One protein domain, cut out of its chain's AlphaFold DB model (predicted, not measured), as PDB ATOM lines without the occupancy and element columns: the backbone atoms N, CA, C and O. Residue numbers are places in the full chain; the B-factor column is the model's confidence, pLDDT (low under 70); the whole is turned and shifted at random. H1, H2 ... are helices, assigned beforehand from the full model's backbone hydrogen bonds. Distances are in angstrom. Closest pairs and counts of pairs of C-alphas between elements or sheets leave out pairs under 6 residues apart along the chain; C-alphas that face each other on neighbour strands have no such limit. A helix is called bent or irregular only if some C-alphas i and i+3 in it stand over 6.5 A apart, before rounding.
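AT A GLANCE: This is residues 1 to 82 of the 92 residues of an uncharacterized protein of Candidatus Gottesmanbacteria bacterium GW2011_GWA2_47_9 (UniProt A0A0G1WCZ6). One long helix, H3, makes the length of a rod, and the three other helices pack along it one after another: H2 crosses its first part, the short H1 meets it farther on, and H4 folds back along its last part as the second leg of a helical hairpin. H3 has a kink of 54 degrees near residue 34. The printed part has 82 residues with four named helices, H1 to H4 in chain order, and no named strand; the class is all helix. The whole is only just loose, close to compact, with a radius of gyration of the C-alphas of 14.3 A, and the C-alphas span 47 by 22 by 17 A.

HOW THE PARTS SIT: H1, residues 2 to 8, is close to but not clearly touching H2, residues 10 to 25; their closest C-alphas, those of Thr 6 and Phe 13, are 6.7 A apart. H1 touches H3, residues 27 to 57, at residues 44 to 48 of H3 alone, with the C-alphas of Met 5 and Tyr 48 closest at 6.9 A; the tilt is 71 degrees, only just about perpendicular. H1 only just touches H4, residues 62 to 79, with 3 pairs of C-alphas within 8 A, the closest those of Phe 2 and Phe 72 at 6.2 A. H2 touches H3 at a steep tilt of 46 degrees, opposite ways, with the C-alphas of Tyr 23 and Trp 30 closest at 5.0 A; H3 touches H2 with residues 29 to 41 alone. H3 and H4 form a hairpin, at a shallow tilt of 31 degrees and opposite ways; their closest C-alphas, those of Cys 53 and Ser 65, are 5.4 A apart. H2 and H4 are only just apart, 8.3 A at the closest. The packing is mostly crossed, with 1 of the 4 touching pairs at a shallow tilt. Every O i to N i+4 pair is within hydrogen-bond range in H1; in H2 it is 10 of 12, in H3 24 of 27 and in H4 12 of 14.

IN THESE COORDINATES: H1 begins at C-alpha 2, at (-5.409, 5.257, -17.580). H2 is 23.0 A long from first to last C-alpha. H3 runs 38.9 A, from C-alpha 27 at (5.720, -9.558, -35.823) to C-alpha 57; it is irregular, with C-alphas 29 and 32 standing 7.5 A apart. H4 is 27.0 A long and ends at C-alpha 79, at (-5.786, -2.379, -25.029).

THE WHOLE: The two C-alphas farthest apart, those of Glu 29 and Asn 60, are 47.3 A apart. The printed part has no cut, and the three links between the helices are tight. The mean pLDDT of the printed part is 88.6; residues 56 to 64 are under 70.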
ATOM      1  N   MET A   1      -6.541   7.175 -14.090       86.25
ATOM      2  CA  MET A   1      -5.152   7.502 -14.510       86.25
ATOM      3  C   MET A   1      -4.917   7.008 -15.921       86.25
ATOM      4  O   MET A   1      -4.410   7.777 -16.719       86.25
ATOM      5  N   PHE A   2      -5.338   5.776 -16.220       89.69
ATOM      6  CA  PHE A   2      -5.409   5.257 -17.580       89.69
ATOM      7  C   PHE A   2      -6.228   6.158 -18.514       89.69
ATOM      8  O   PHE A   2      -5.674   6.647 -19.487       89.69
ATOM      9  N   GLU A   3      -7.475   6.484 -18.159       91.12
ATOM     10  CA  GLU A   3      -8.340   7.350 -18.985       91.12
ATOM     11  C   GLU A   3      -7.673   8.692 -19.321       91.12
ATOM     12  O   GLU A   3      -7.501   9.018 -20.489       91.12
ATOM     13  N   LEU A   4      -7.183   9.409 -18.302       92.62
ATOM     14  CA  LEU A   4      -6.464  10.675 -18.482       92.62
ATOM     15  C   LEU A   4      -5.251  10.533 -19.415       92.62
ATOM     16  O   LEU A   4      -5.072  11.338 -20.319       92.62
ATOM     17  N   MET A   5      -4.434   9.493 -19.216       94.38
ATOM     18  CA  MET A   5      -3.286   9.209 -20.078       94.38
ATOM     19  C   MET A   5      -3.723   8.995 -21.531       94.38
ATOM     20  O   MET A   5      -3.111   9.554 -22.436       94.38
ATOM     21  N   THR A   6      -4.776   8.210 -21.761       92.25
ATOM     22  CA  THR A   6      -5.280   7.938 -23.112       92.25
ATOM     23  C   THR A   6      -5.949   9.147 -23.756       92.25
ATOM     24  O   THR A   6      -5.852   9.307 -24.965       92.25
ATOM     25  N   GLU A   7      -6.601  10.013 -22.982       94.50
ATOM     26  CA  GLU A   7      -7.228  11.235 -23.492       94.50
ATOM     27  C   GLU A   7      -6.180  12.280 -23.879       94.50
ATOM     28  O   GLU A   7      -6.228  12.815 -24.986       94.50
ATOM     29  N   GLU A   8      -5.199  12.528 -23.007       95.94
ATOM     30  CA  GLU A   8      -4.130  13.505 -23.249       95.94
ATOM     31  C   GLU A   8      -3.177  13.063 -24.371       95.94
ATOM     32  O   GLU A   8      -2.578  13.906 -25.033       95.94
ATOM     33  N   ASN A   9      -3.068  11.753 -24.623       95.38
ATOM     34  CA  ASN A   9      -2.182  11.174 -25.639       95.38
ATOM     35  C   ASN A   9      -2.963  10.428 -26.734       95.38
ATOM     36  O   ASN A   9      -2.451   9.486 -27.339       95.38
ATOM     37  N   LYS A  10      -4.215  10.827 -26.990       93.94
ATOM     38  CA  LYS A  10      -5.145  10.089 -27.860       93.94
ATOM     39  C   LYS A  10      -4.584   9.793 -29.247       93.94
ATOM     40  O   LYS A  10      -4.739   8.680 -29.737       93.94
ATOM     41  N   GLU A  11      -3.940  10.774 -29.871       93.75
ATOM     42  CA  GLU A  11      -3.354  10.618 -31.205       93.75
ATOM     43  C   GLU A  11      -2.207   9.602 -31.200       93.75
ATOM     44  O   GLU A  11      -2.210   8.666 -31.995       93.75
ATOM     45  N   LEU A  12      -1.293   9.708 -30.231       92.81
ATOM     46  CA  LEU A  12      -0.177   8.774 -30.063       92.81
ATOM     47  C   LEU A  12      -0.675   7.335 -29.859       92.81
ATOM     48  O   LEU A  12      -0.203   6.404 -30.511       92.81
ATOM     49  N   PHE A  13      -1.669   7.157 -28.986       93.44
ATOM     50  CA  PHE A  13      -2.266   5.852 -28.698       93.44
ATOM     51  C   PHE A  13      -3.036   5.285 -29.895       93.44
ATOM     52  O   PHE A  13      -2.981   4.078 -30.129       93.44
ATOM     53  N   SER A  14      -3.727   6.132 -30.663       93.62
ATOM     54  CA  SER A  14      -4.417   5.719 -31.889       93.62
ATOM     55  C   SER A  14      -3.423   5.253 -32.952       93.62
ATOM     56  O   SER A  14      -3.599   4.177 -33.514       93.62
ATOM     57  N   ASN A  15      -2.343   6.008 -33.168       93.62
ATOM     58  CA  ASN A  15      -1.308   5.669 -34.145       93.62
ATOM     59  C   ASN A  15      -0.597   4.362 -33.772       93.62
ATOM     60  O   ASN A  15      -0.394   3.487 -34.612       93.62
ATOM     61  N   PHE A  16      -0.254   4.187 -32.492       95.00
ATOM     62  CA  PHE A  16       0.359   2.943 -32.040       95.00
ATOM     63  C   PHE A  16      -0.593   1.750 -32.128       95.00
ATOM     64  O   PHE A  16      -0.130   0.630 -32.323       95.00
ATOM     65  N   LYS A  17      -1.910   1.958 -32.009       94.25
ATOM     66  CA  LYS A  17      -2.879   0.866 -32.111       94.25
ATOM     67  C   LYS A  17      -2.835   0.175 -33.468       94.25
ATOM     68  O   LYS A  17      -2.826  -1.049 -33.499       94.25
ATOM     69  N   GLU A  18      -2.745   0.933 -34.553       94.44
ATOM     70  CA  GLU A  18      -2.622   0.362 -35.900       94.44
ATOM     71  C   GLU A  18      -1.340  -0.472 -36.026       94.44
ATOM     72  O   GLU A  18      -1.380  -1.628 -36.437       94.44
ATOM     73  N   ILE A  19      -0.209   0.065 -35.557       95.31
ATOM     74  CA  ILE A  19       1.088  -0.631 -35.569       95.31
ATOM     75  C   ILE A  19       1.058  -1.888 -34.687       95.31
ATOM     76  O   ILE A  19       1.654  -2.907 -35.032       95.31
ATOM     77  N   HIS A  20       0.395  -1.825 -33.531       95.62
ATOM     78  CA  HIS A  20       0.242  -2.952 -32.611       95.62
ATOM     79  C   HIS A  20      -0.600  -4.068 -33.234       95.62
ATOM     80  O   HIS A  20      -0.194  -5.232 -33.156       95.62
ATOM     81  N   ASP A  21      -1.723  -3.719 -33.866       94.56
ATOM     82  CA  ASP A  21      -2.614  -4.675 -34.523       94.56
ATOM     83  C   ASP A  21      -1.874  -5.377 -35.683       94.56
ATOM     84  O   ASP A  21      -1.899  -6.605 -35.780       94.56
ATOM     85  N   GLU A  22      -1.106  -4.635 -36.484       95.19
ATOM     86  CA  GLU A  22      -0.262  -5.192 -37.550       95.19
ATOM     87  C   GLU A  22       0.892  -6.059 -37.016       95.19
ATOM     88  O   GLU A  22       1.140  -7.165 -37.504       95.19
ATOM     89  N   TYR A  23       1.561  -5.622 -35.945       94.75
ATOM     90  CA  TYR A  23       2.571  -6.427 -35.256       94.75
ATOM     91  C   TYR A  23       1.989  -7.728 -34.697       94.75
ATOM     92  O   TYR A  23       2.673  -8.751 -34.687       94.75
ATOM     93  N   ALA A  24       0.734  -7.730 -34.245       92.81
ATOM     94  CA  ALA A  24       0.078  -8.945 -33.774       92.81
ATOM     95  C   ALA A  24      -0.149  -9.967 -34.903       92.81
ATOM     96  O   ALA A  24      -0.173 -11.167 -34.620       92.81
ATOM     97  N   LEU A  25      -0.280  -9.507 -36.153       93.75
ATOM     98  CA  LEU A  25      -0.446 -10.346 -37.340       93.75
ATOM     99  C   LEU A  25       0.897 -10.803 -37.925       93.75
ATOM    100  O   LEU A  25       1.058 -11.989 -38.217       93.75
ATOM    101  N   ASN A  26       1.865  -9.890 -38.073       93.06
ATOM    102  CA  ASN A  26       3.176 -10.179 -38.660       93.06
ATOM    103  C   ASN A  26       4.336  -9.548 -37.858       93.06
ATOM    104  O   ASN A  26       4.934  -8.552 -38.281       93.06
ATOM    105  N   PRO A  27       4.702 -10.130 -36.699       91.25
ATOM    106  CA  PRO A  27       5.720  -9.558 -35.823       91.25
ATOM    107  C   PRO A  27       7.074  -9.274 -36.501       91.25
ATOM    108  O   PRO A  27       7.609  -8.192 -36.271       91.25
ATOM    109  N   PRO A  28       7.644 -10.168 -37.341       91.94
ATOM    110  CA  PRO A  28       8.944  -9.928 -37.973       91.94
ATOM    111  C   PRO A  28       9.005  -8.672 -38.851       91.94
ATOM    112  O   PRO A  28      10.011  -7.965 -38.823       91.94
ATOM    113  N   GLU A  29       7.946  -8.379 -39.608       93.81
ATOM    114  CA  GLU A  29       7.898  -7.211 -40.501       93.81
ATOM    115  C   GLU A  29       7.708  -5.905 -39.725       93.81
ATOM    116  O   GLU A  29       8.318  -4.883 -40.046       93.81
ATOM    117  N   TRP A  30       6.915  -5.952 -38.655       94.81
ATOM    118  CA  TRP A  30       6.529  -4.766 -37.898       94.81
ATOM    119  C   TRP A  30       7.397  -4.503 -36.671       94.81
ATOM    120  O   TRP A  30       7.306  -3.423 -36.097       94.81
ATOM    121  N   GLN A  31       8.284  -5.426 -36.280       92.44
ATOM    122  CA  GLN A  31       9.097  -5.340 -35.057       92.44
ATOM    123  C   GLN A  31       9.815  -3.996 -34.899       92.44
ATOM    124  O   GLN A  31       9.894  -3.465 -33.790       92.44
ATOM    125  N   LYS A  32      10.364  -3.451 -35.992       93.44
ATOM    126  CA  LYS A  32      11.098  -2.182 -35.961       93.44
ATOM    127  C   LYS A  32      10.174  -1.020 -35.593       93.44
ATOM    128  O   LYS A  32      10.453  -0.336 -34.613       93.44
ATOM    129  N   LEU A  33       9.079  -0.845 -36.335       93.38
ATOM    130  CA  LEU A  33       8.092   0.214 -36.092       93.38
ATOM    131  C   LEU A  33       7.399   0.021 -34.741       93.38
ATOM    132  O   LEU A  33       7.254   0.967 -33.975       93.38
ATOM    133  N   PHE A  34       7.057  -1.218 -34.404       95.38
ATOM    134  CA  PHE A  34       6.491  -1.576 -33.113       95.38
ATOM    135  C   PHE A  34       7.392  -1.152 -31.948       95.38
ATOM    136  O   PHE A  34       6.909  -0.595 -30.967       95.38
ATOM    137  N   ASN A  35       8.704  -1.374 -32.056       94.38
ATOM    138  CA  ASN A  35       9.655  -0.965 -31.026       94.38
ATOM    139  C   ASN A  35       9.861   0.550 -30.986       94.38
ATOM    140  O   ASN A  35       9.975   1.104 -29.897       94.38
ATOM    141  N   GLU A  36       9.921   1.201 -32.146       94.06
ATOM    142  CA  GLU A  36      10.112   2.647 -32.266       94.06
ATOM    143  C   GLU A  36       8.938   3.410 -31.640       94.06
ATOM    144  O   GLU A  36       9.113   4.086 -30.627       94.06
ATOM    145  N   TYR A  37       7.724   3.190 -32.141       94.19
ATOM    146  CA  TYR A  37       6.517   3.851 -31.637       94.19
ATOM    147  C   TYR A  37       6.101   3.332 -30.258       94.19
ATOM    148  O   TYR A  37       5.626   4.085 -29.407       94.19
ATOM    149  N   GLY A  38       6.313   2.043 -29.996       95.12
ATOM    150  CA  GLY A  38       6.023   1.455 -28.694       95.12
ATOM    151  C   GLY A  38       6.903   2.022 -27.584       95.12
ATOM    152  O   GLY A  38       6.451   2.081 -26.440       95.12
ATOM    153  N   SER A  39       8.133   2.458 -27.888       94.75
ATOM    154  CA  SER A  39       9.011   3.086 -26.893       94.75
ATOM    155  C   SER A  39       8.390   4.367 -26.343       94.75
ATOM    156  O   SER A  39       8.386   4.567 -25.130       94.75
ATOM    157  N   GLU A  40       7.806   5.194 -27.212       94.62
ATOM    158  CA  GLU A  40       7.135   6.434 -26.806       94.62
ATOM    159  C   GLU A  40       5.914   6.148 -25.925       94.62
ATOM    160  O   GLU A  40       5.748   6.755 -24.866       94.62
ATOM    161  N   ILE A  41       5.102   5.153 -26.299       94.94
ATOM    162  CA  ILE A  41       3.968   4.705 -25.477       94.94
ATOM    163  C   ILE A  41       4.450   4.218 -24.108       94.94
ATOM    164  O   ILE A  41       3.867   4.572 -23.084       94.94
ATOM    165  N   MET A  42       5.520   3.425 -24.067       94.88
ATOM    166  CA  MET A  42       6.076   2.903 -22.819       94.88
ATOM    167  C   MET A  42       6.579   4.012 -21.895       94.88
ATOM    168  O   MET A  42       6.392   3.910 -20.679       94.88
ATOM    169  N   ASP A  43       7.181   5.067 -22.438       95.06
ATOM    170  CA  ASP A  43       7.635   6.212 -21.651       95.06
ATOM    171  C   ASP A  43       6.459   6.991 -21.055       95.06
ATOM    172  O   ASP A  43       6.470   7.285 -19.855       95.06
ATOM    173  N   VAL A  44       5.402   7.228 -21.841       95.81
ATOM    174  CA  VAL A  44       4.159   7.844 -21.354       95.81
ATOM    175  C   VAL A  44       3.533   6.989 -20.250       95.81
ATOM    176  O   VAL A  44       3.298   7.478 -19.147       95.81
ATOM    177  N   VAL A  45       3.325   5.692 -20.487       94.44
ATOM    178  CA  VAL A  45       2.711   4.785 -19.502       94.44
ATOM    179  C   VAL A  45       3.496   4.776 -18.187       94.44
ATOM    180  O   VAL A  45       2.909   4.913 -17.110       94.44
ATOM    181  N   ARG A  46       4.831   4.686 -18.255       93.88
ATOM    182  CA  ARG A  46       5.705   4.713 -17.072       93.88
ATOM    183  C   ARG A  46       5.662   6.050 -16.340       93.88
ATOM    184  O   ARG A  46       5.742   6.066 -15.112       93.88
ATOM    185  N   ASP A  47       5.539   7.169 -17.046       94.38
ATOM    186  CA  ASP A  47       5.408   8.477 -16.404       94.38
ATOM    187  C   ASP A  47       4.098   8.585 -15.606       94.38
ATOM    188  O   ASP A  47       4.106   8.967 -14.431       94.38
ATOM    189  N   TYR A  48       2.974   8.146 -16.179       93.94
ATOM    190  CA  TYR A  48       1.686   8.148 -15.475       93.94
ATOM    191  C   TYR A  48       1.654   7.152 -14.314       93.94
ATOM    192  O   TYR A  48       1.101   7.470 -13.255       93.94
ATOM    193  N   GLU A  49       2.295   5.991 -14.452       91.38
ATOM    194  CA  GLU A  49       2.490   5.052 -13.346       91.38
ATOM    195  C   GLU A  49       3.284   5.698 -12.199       91.38
ATOM    196  O   GLU A  49       2.875   5.632 -11.034       91.38
ATOM    197  N   ARG A  50       4.395   6.381 -12.502       89.94
ATOM    198  CA  ARG A  50       5.188   7.093 -11.487       89.94
ATOM    199  C   ARG A  50       4.359   8.164 -10.793       89.94
ATOM    200  O   ARG A  50       4.394   8.250  -9.565       89.94
ATOM    201  N   ARG A  51       3.561   8.937 -11.539       89.44
ATOM    202  CA  ARG A  51       2.625   9.928 -10.975       89.44
ATOM    203  C   ARG A  51       1.577   9.268 -10.075       89.44
ATOM    204  O   ARG A  51       1.245   9.819  -9.025       89.44
ATOM    205  N   LEU A  52       1.070   8.093 -10.454       87.12
ATOM    206  CA  LEU A  52       0.114   7.317  -9.662       87.12
ATOM    207  C   LEU A  52       0.733   6.880  -8.326       87.12
ATOM    208  O   LEU A  52       0.145   7.125  -7.272       87.12
ATOM    209  N   CYS A  53       1.942   6.318  -8.352       82.69
ATOM    210  CA  CYS A  53       2.682   5.920  -7.152       82.69
ATOM    211  C   CYS A  53       3.097   7.119  -6.278       82.69
ATOM    212  O   CYS A  53       2.993   7.057  -5.049       82.69
ATOM    213  N   ALA A  54       3.508   8.236  -6.884       82.62
ATOM    214  CA  ALA A  54       3.898   9.450  -6.167       82.62
ATOM    215  C   ALA A  54       2.718  10.083  -5.409       82.62
ATOM    216  O   ALA A  54       2.876  10.491  -4.258       82.62
ATOM    217  N   LYS A  55       1.514  10.097  -6.005       71.56
ATOM    218  CA  LYS A  55       0.286  10.557  -5.331       71.56
ATOM    219  C   LYS A  55      -0.055   9.713  -4.096       71.56
ATOM    220  O   LYS A  55      -0.566  10.257  -3.124       71.56
ATOM    221  N   GLN A  56       0.262   8.418  -4.115       66.31
ATOM    222  CA  GLN A  56      -0.021   7.494  -3.009       66.31
ATOM    223  C   GLN A  56       1.010   7.564  -1.871       66.31
ATOM    224  O   GLN A  56       0.665   7.353  -0.714       66.31
ATOM    225  N   THR A  57       2.264   7.914  -2.172       57.00
ATOM    226  CA  THR A  57       3.377   7.905  -1.197       57.00
ATOM    227  C   THR A  57       3.299   9.038  -0.161       57.00
ATOM    228  O   THR A  57       3.958   8.977   0.874       57.00
ATOM    229  N   ARG A  58       2.445  10.054  -0.362       60.69
ATOM    230  CA  ARG A  58       2.173  11.073   0.675       60.69
ATOM    231  C   ARG A  58       1.445  10.524   1.914       60.69
ATOM    232  O   ARG A  58       1.384  11.226   2.918       60.69
ATOM    233  N   GLY A  59       0.936   9.291   1.875       56.72
ATOM    234  CA  GLY A  59       0.494   8.528   3.044       56.72
ATOM    235  C   GLY A  59       1.230   7.186   3.111       56.72
ATOM    236  O   GLY A  59       1.651   6.661   2.090       56.72
ATOM    237  N   ASN A  60       1.399   6.628   4.305       53.94
ATOM    238  CA  ASN A  60       2.242   5.472   4.666       53.94
ATOM    239  C   ASN A  60       1.873   4.099   4.005       53.94
ATOM    240  O   ASN A  60       1.759   3.081   4.684       53.94
ATOM    241  N   TYR A  61       1.658   4.027   2.685       57.81
ATOM    242  CA  TYR A  61       0.884   2.965   2.020       57.81
ATOM    243  C   TYR A  61       1.614   2.218   0.883       57.81
ATOM    244  O   TYR A  61       1.026   1.936  -0.162       57.81
ATOM    245  N   GLY A  62       2.865   1.791   1.086       59.50
ATOM    246  CA  GLY A  62       3.640   1.045   0.072       59.50
ATOM    247  C   GLY A  62       2.990  -0.246  -0.472       59.50
ATOM    248  O   GLY A  62       3.327  -0.687  -1.564       59.50
ATOM    249  N   LYS A  63       2.017  -0.848   0.233       60.56
ATOM    250  CA  LYS A  63       1.238  -2.004  -0.270       60.56
ATOM    251  C   LYS A  63       0.077  -1.612  -1.197       60.56
ATOM    252  O   LYS A  63      -0.357  -2.430  -2.003       60.56
ATOM    253  N   PHE A  64      -0.436  -0.386  -1.094       61.91
ATOM    254  CA  PHE A  64      -1.528   0.092  -1.948       61.91
ATOM    255  C   PHE A  64      -1.019   0.553  -3.316       61.91
ATOM    256  O   PHE A  64      -1.723   0.374  -4.308       61.91
ATOM    257  N   SER A  65       0.206   1.086  -3.392       71.94
ATOM    258  CA  SER A  65       0.814   1.517  -4.657       71.94
ATOM    259  C   SER A  65       1.034   0.354  -5.627       71.94
ATOM    260  O   SER A  65       0.701   0.487  -6.800       71.94
ATOM    261  N   ALA A  66       1.492  -0.806  -5.139       78.56
ATOM    262  CA  ALA A  66       1.696  -1.998  -5.967       78.56
ATOM    263  C   ALA A  66       0.393  -2.475  -6.636       78.56
ATOM    264  O   ALA A  66       0.348  -2.657  -7.847       78.56
ATOM    265  N   LYS A  67      -0.700  -2.579  -5.870       85.06
ATOM    266  CA  LYS A  67      -2.012  -2.999  -6.396       85.06
ATOM    267  C   LYS A  67      -2.602  -1.998  -7.399       85.06
ATOM    268  O   LYS A  67      -3.370  -2.379  -8.275       85.06
ATOM    269  N   LEU A  68      -2.295  -0.709  -7.249       86.06
ATOM    270  CA  LEU A  68      -2.759   0.333  -8.166       86.06
ATOM    271  C   LEU A  68      -1.962   0.358  -9.470       86.06
ATOM    272  O   LEU A  68      -2.568   0.497 -10.526       86.06
ATOM    273  N   SER A  69      -0.639   0.199  -9.390       89.62
ATOM    274  CA  SER A  69       0.213   0.014 -10.568       89.62
ATOM    275  C   SER A  69      -0.220  -1.230 -11.348       89.62
ATOM    276  O   SER A  69      -0.450  -1.133 -12.549       89.62
ATOM    277  N   GLU A  70      -0.455  -2.359 -10.671       91.25
ATOM    278  CA  GLU A  70      -0.905  -3.597 -11.321       91.25
ATOM    279  C   GLU A  70      -2.210  -3.399 -12.103       91.25
ATOM    280  O   GLU A  70      -2.252  -3.693 -13.296       91.25
ATOM    281  N   LYS A  71      -3.229  -2.801 -11.470       91.56
ATOM    282  CA  LYS A  71      -4.502  -2.474 -12.130       91.56
ATOM    283  C   LYS A  71      -4.331  -1.533 -13.320       91.56
ATOM    284  O   LYS A  71      -4.928  -1.765 -14.362       91.56
ATOM    285  N   PHE A  72      -3.522  -0.487 -13.167       93.06
ATOM    286  CA  PHE A  72      -3.243   0.457 -14.248       93.06
ATOM    287  C   PHE A  72      -2.595  -0.248 -15.446       93.06
ATOM    288  O   PHE A  72      -3.004  -0.051 -16.586       93.06
ATOM    289  N   TRP A  73      -1.622  -1.121 -15.192       94.25
ATOM    290  CA  TRP A  73      -0.996  -1.903 -16.248       94.25
ATOM    291  C   TRP A  73      -1.918  -2.972 -16.847       94.25
ATOM    292  O   TRP A  73      -1.766  -3.283 -18.026       94.25
ATOM    293  N   ASP A  74      -2.857  -3.535 -16.084       95.31
ATOM    294  CA  ASP A  74      -3.885  -4.436 -16.623       95.31
ATOM    295  C   ASP A  74      -4.788  -3.717 -17.629       95.31
ATOM    296  O   ASP A  74      -5.057  -4.267 -18.696       95.31
ATOM    297  N   GLU A  75      -5.181  -2.472 -17.351       95.00
ATOM    298  CA  GLU A  75      -5.935  -1.644 -18.304       95.00
ATOM    299  C   GLU A  75      -5.126  -1.400 -19.589       95.00
ATOM    300  O   GLU A  75      -5.629  -1.617 -20.693       95.00
ATOM    301  N   VAL A  76      -3.839  -1.050 -19.463       94.88
ATOM    302  CA  VAL A  76      -2.941  -0.873 -20.622       94.88
ATOM    303  C   VAL A  76      -2.814  -2.164 -21.432       94.88
ATOM    304  O   VAL A  76      -2.932  -2.138 -22.658       94.88
ATOM    305  N   ARG A  77      -2.613  -3.310 -20.771       95.06
ATOM    306  CA  ARG A  77      -2.520  -4.625 -21.427       95.06
ATOM    307  C   ARG A  77      -3.831  -5.060 -22.072       95.06
ATOM    308  O   ARG A  77      -3.786  -5.784 -23.062       95.06
ATOM    309  N   SER A  78      -4.973  -4.627 -21.543       93.94
ATOM    310  CA  SER A  78      -6.276  -4.900 -22.149       93.94
ATOM    311  C   SER A  78      -6.423  -4.232 -23.517       93.94
ATOM    312  O   SER A  78      -7.123  -4.771 -24.369       93.94
ATOM    313  N   VAL A  79      -5.780  -3.080 -23.734       91.81
ATOM    314  CA  VAL A  79      -5.786  -2.379 -25.029       91.81
ATOM    315  C   VAL A  79      -4.627  -2.826 -25.916       91.81
ATOM    316  O   VAL A  79      -4.821  -3.040 -27.110       91.81
ATOM    317  N   PHE A  80      -3.443  -3.035 -25.333       94.19
ATOM    318  CA  PHE A  80      -2.239  -3.469 -26.041       94.19
ATOM    319  C   PHE A  80      -1.671  -4.763 -25.434       94.19
ATOM    320  O   PHE A  80      -0.681  -4.730 -24.693       94.19
ATOM    321  N   PRO A  81      -2.213  -5.945 -25.785       94.25
ATOM    322  CA  PRO A  81      -1.779  -7.231 -25.221       94.25
ATOM    323  C   PRO A  81      -0.295  -7.565 -25.421       94.25
ATOM    324  O   PRO A  81       0.262  -8.418 -24.731       94.25
ATOM    325  N   LYS A  82       0.354  -6.906 -26.389       93.19
ATOM    326  CA  LYS A  82       1.771  -7.107 -26.722       93.19
ATOM    327  C   LYS A  82       2.681  -5.982 -26.224       93.19
ATOM    328  O   LYS A  82       3.862  -6.009 -26.535       93.19
TER     329      LYS A  82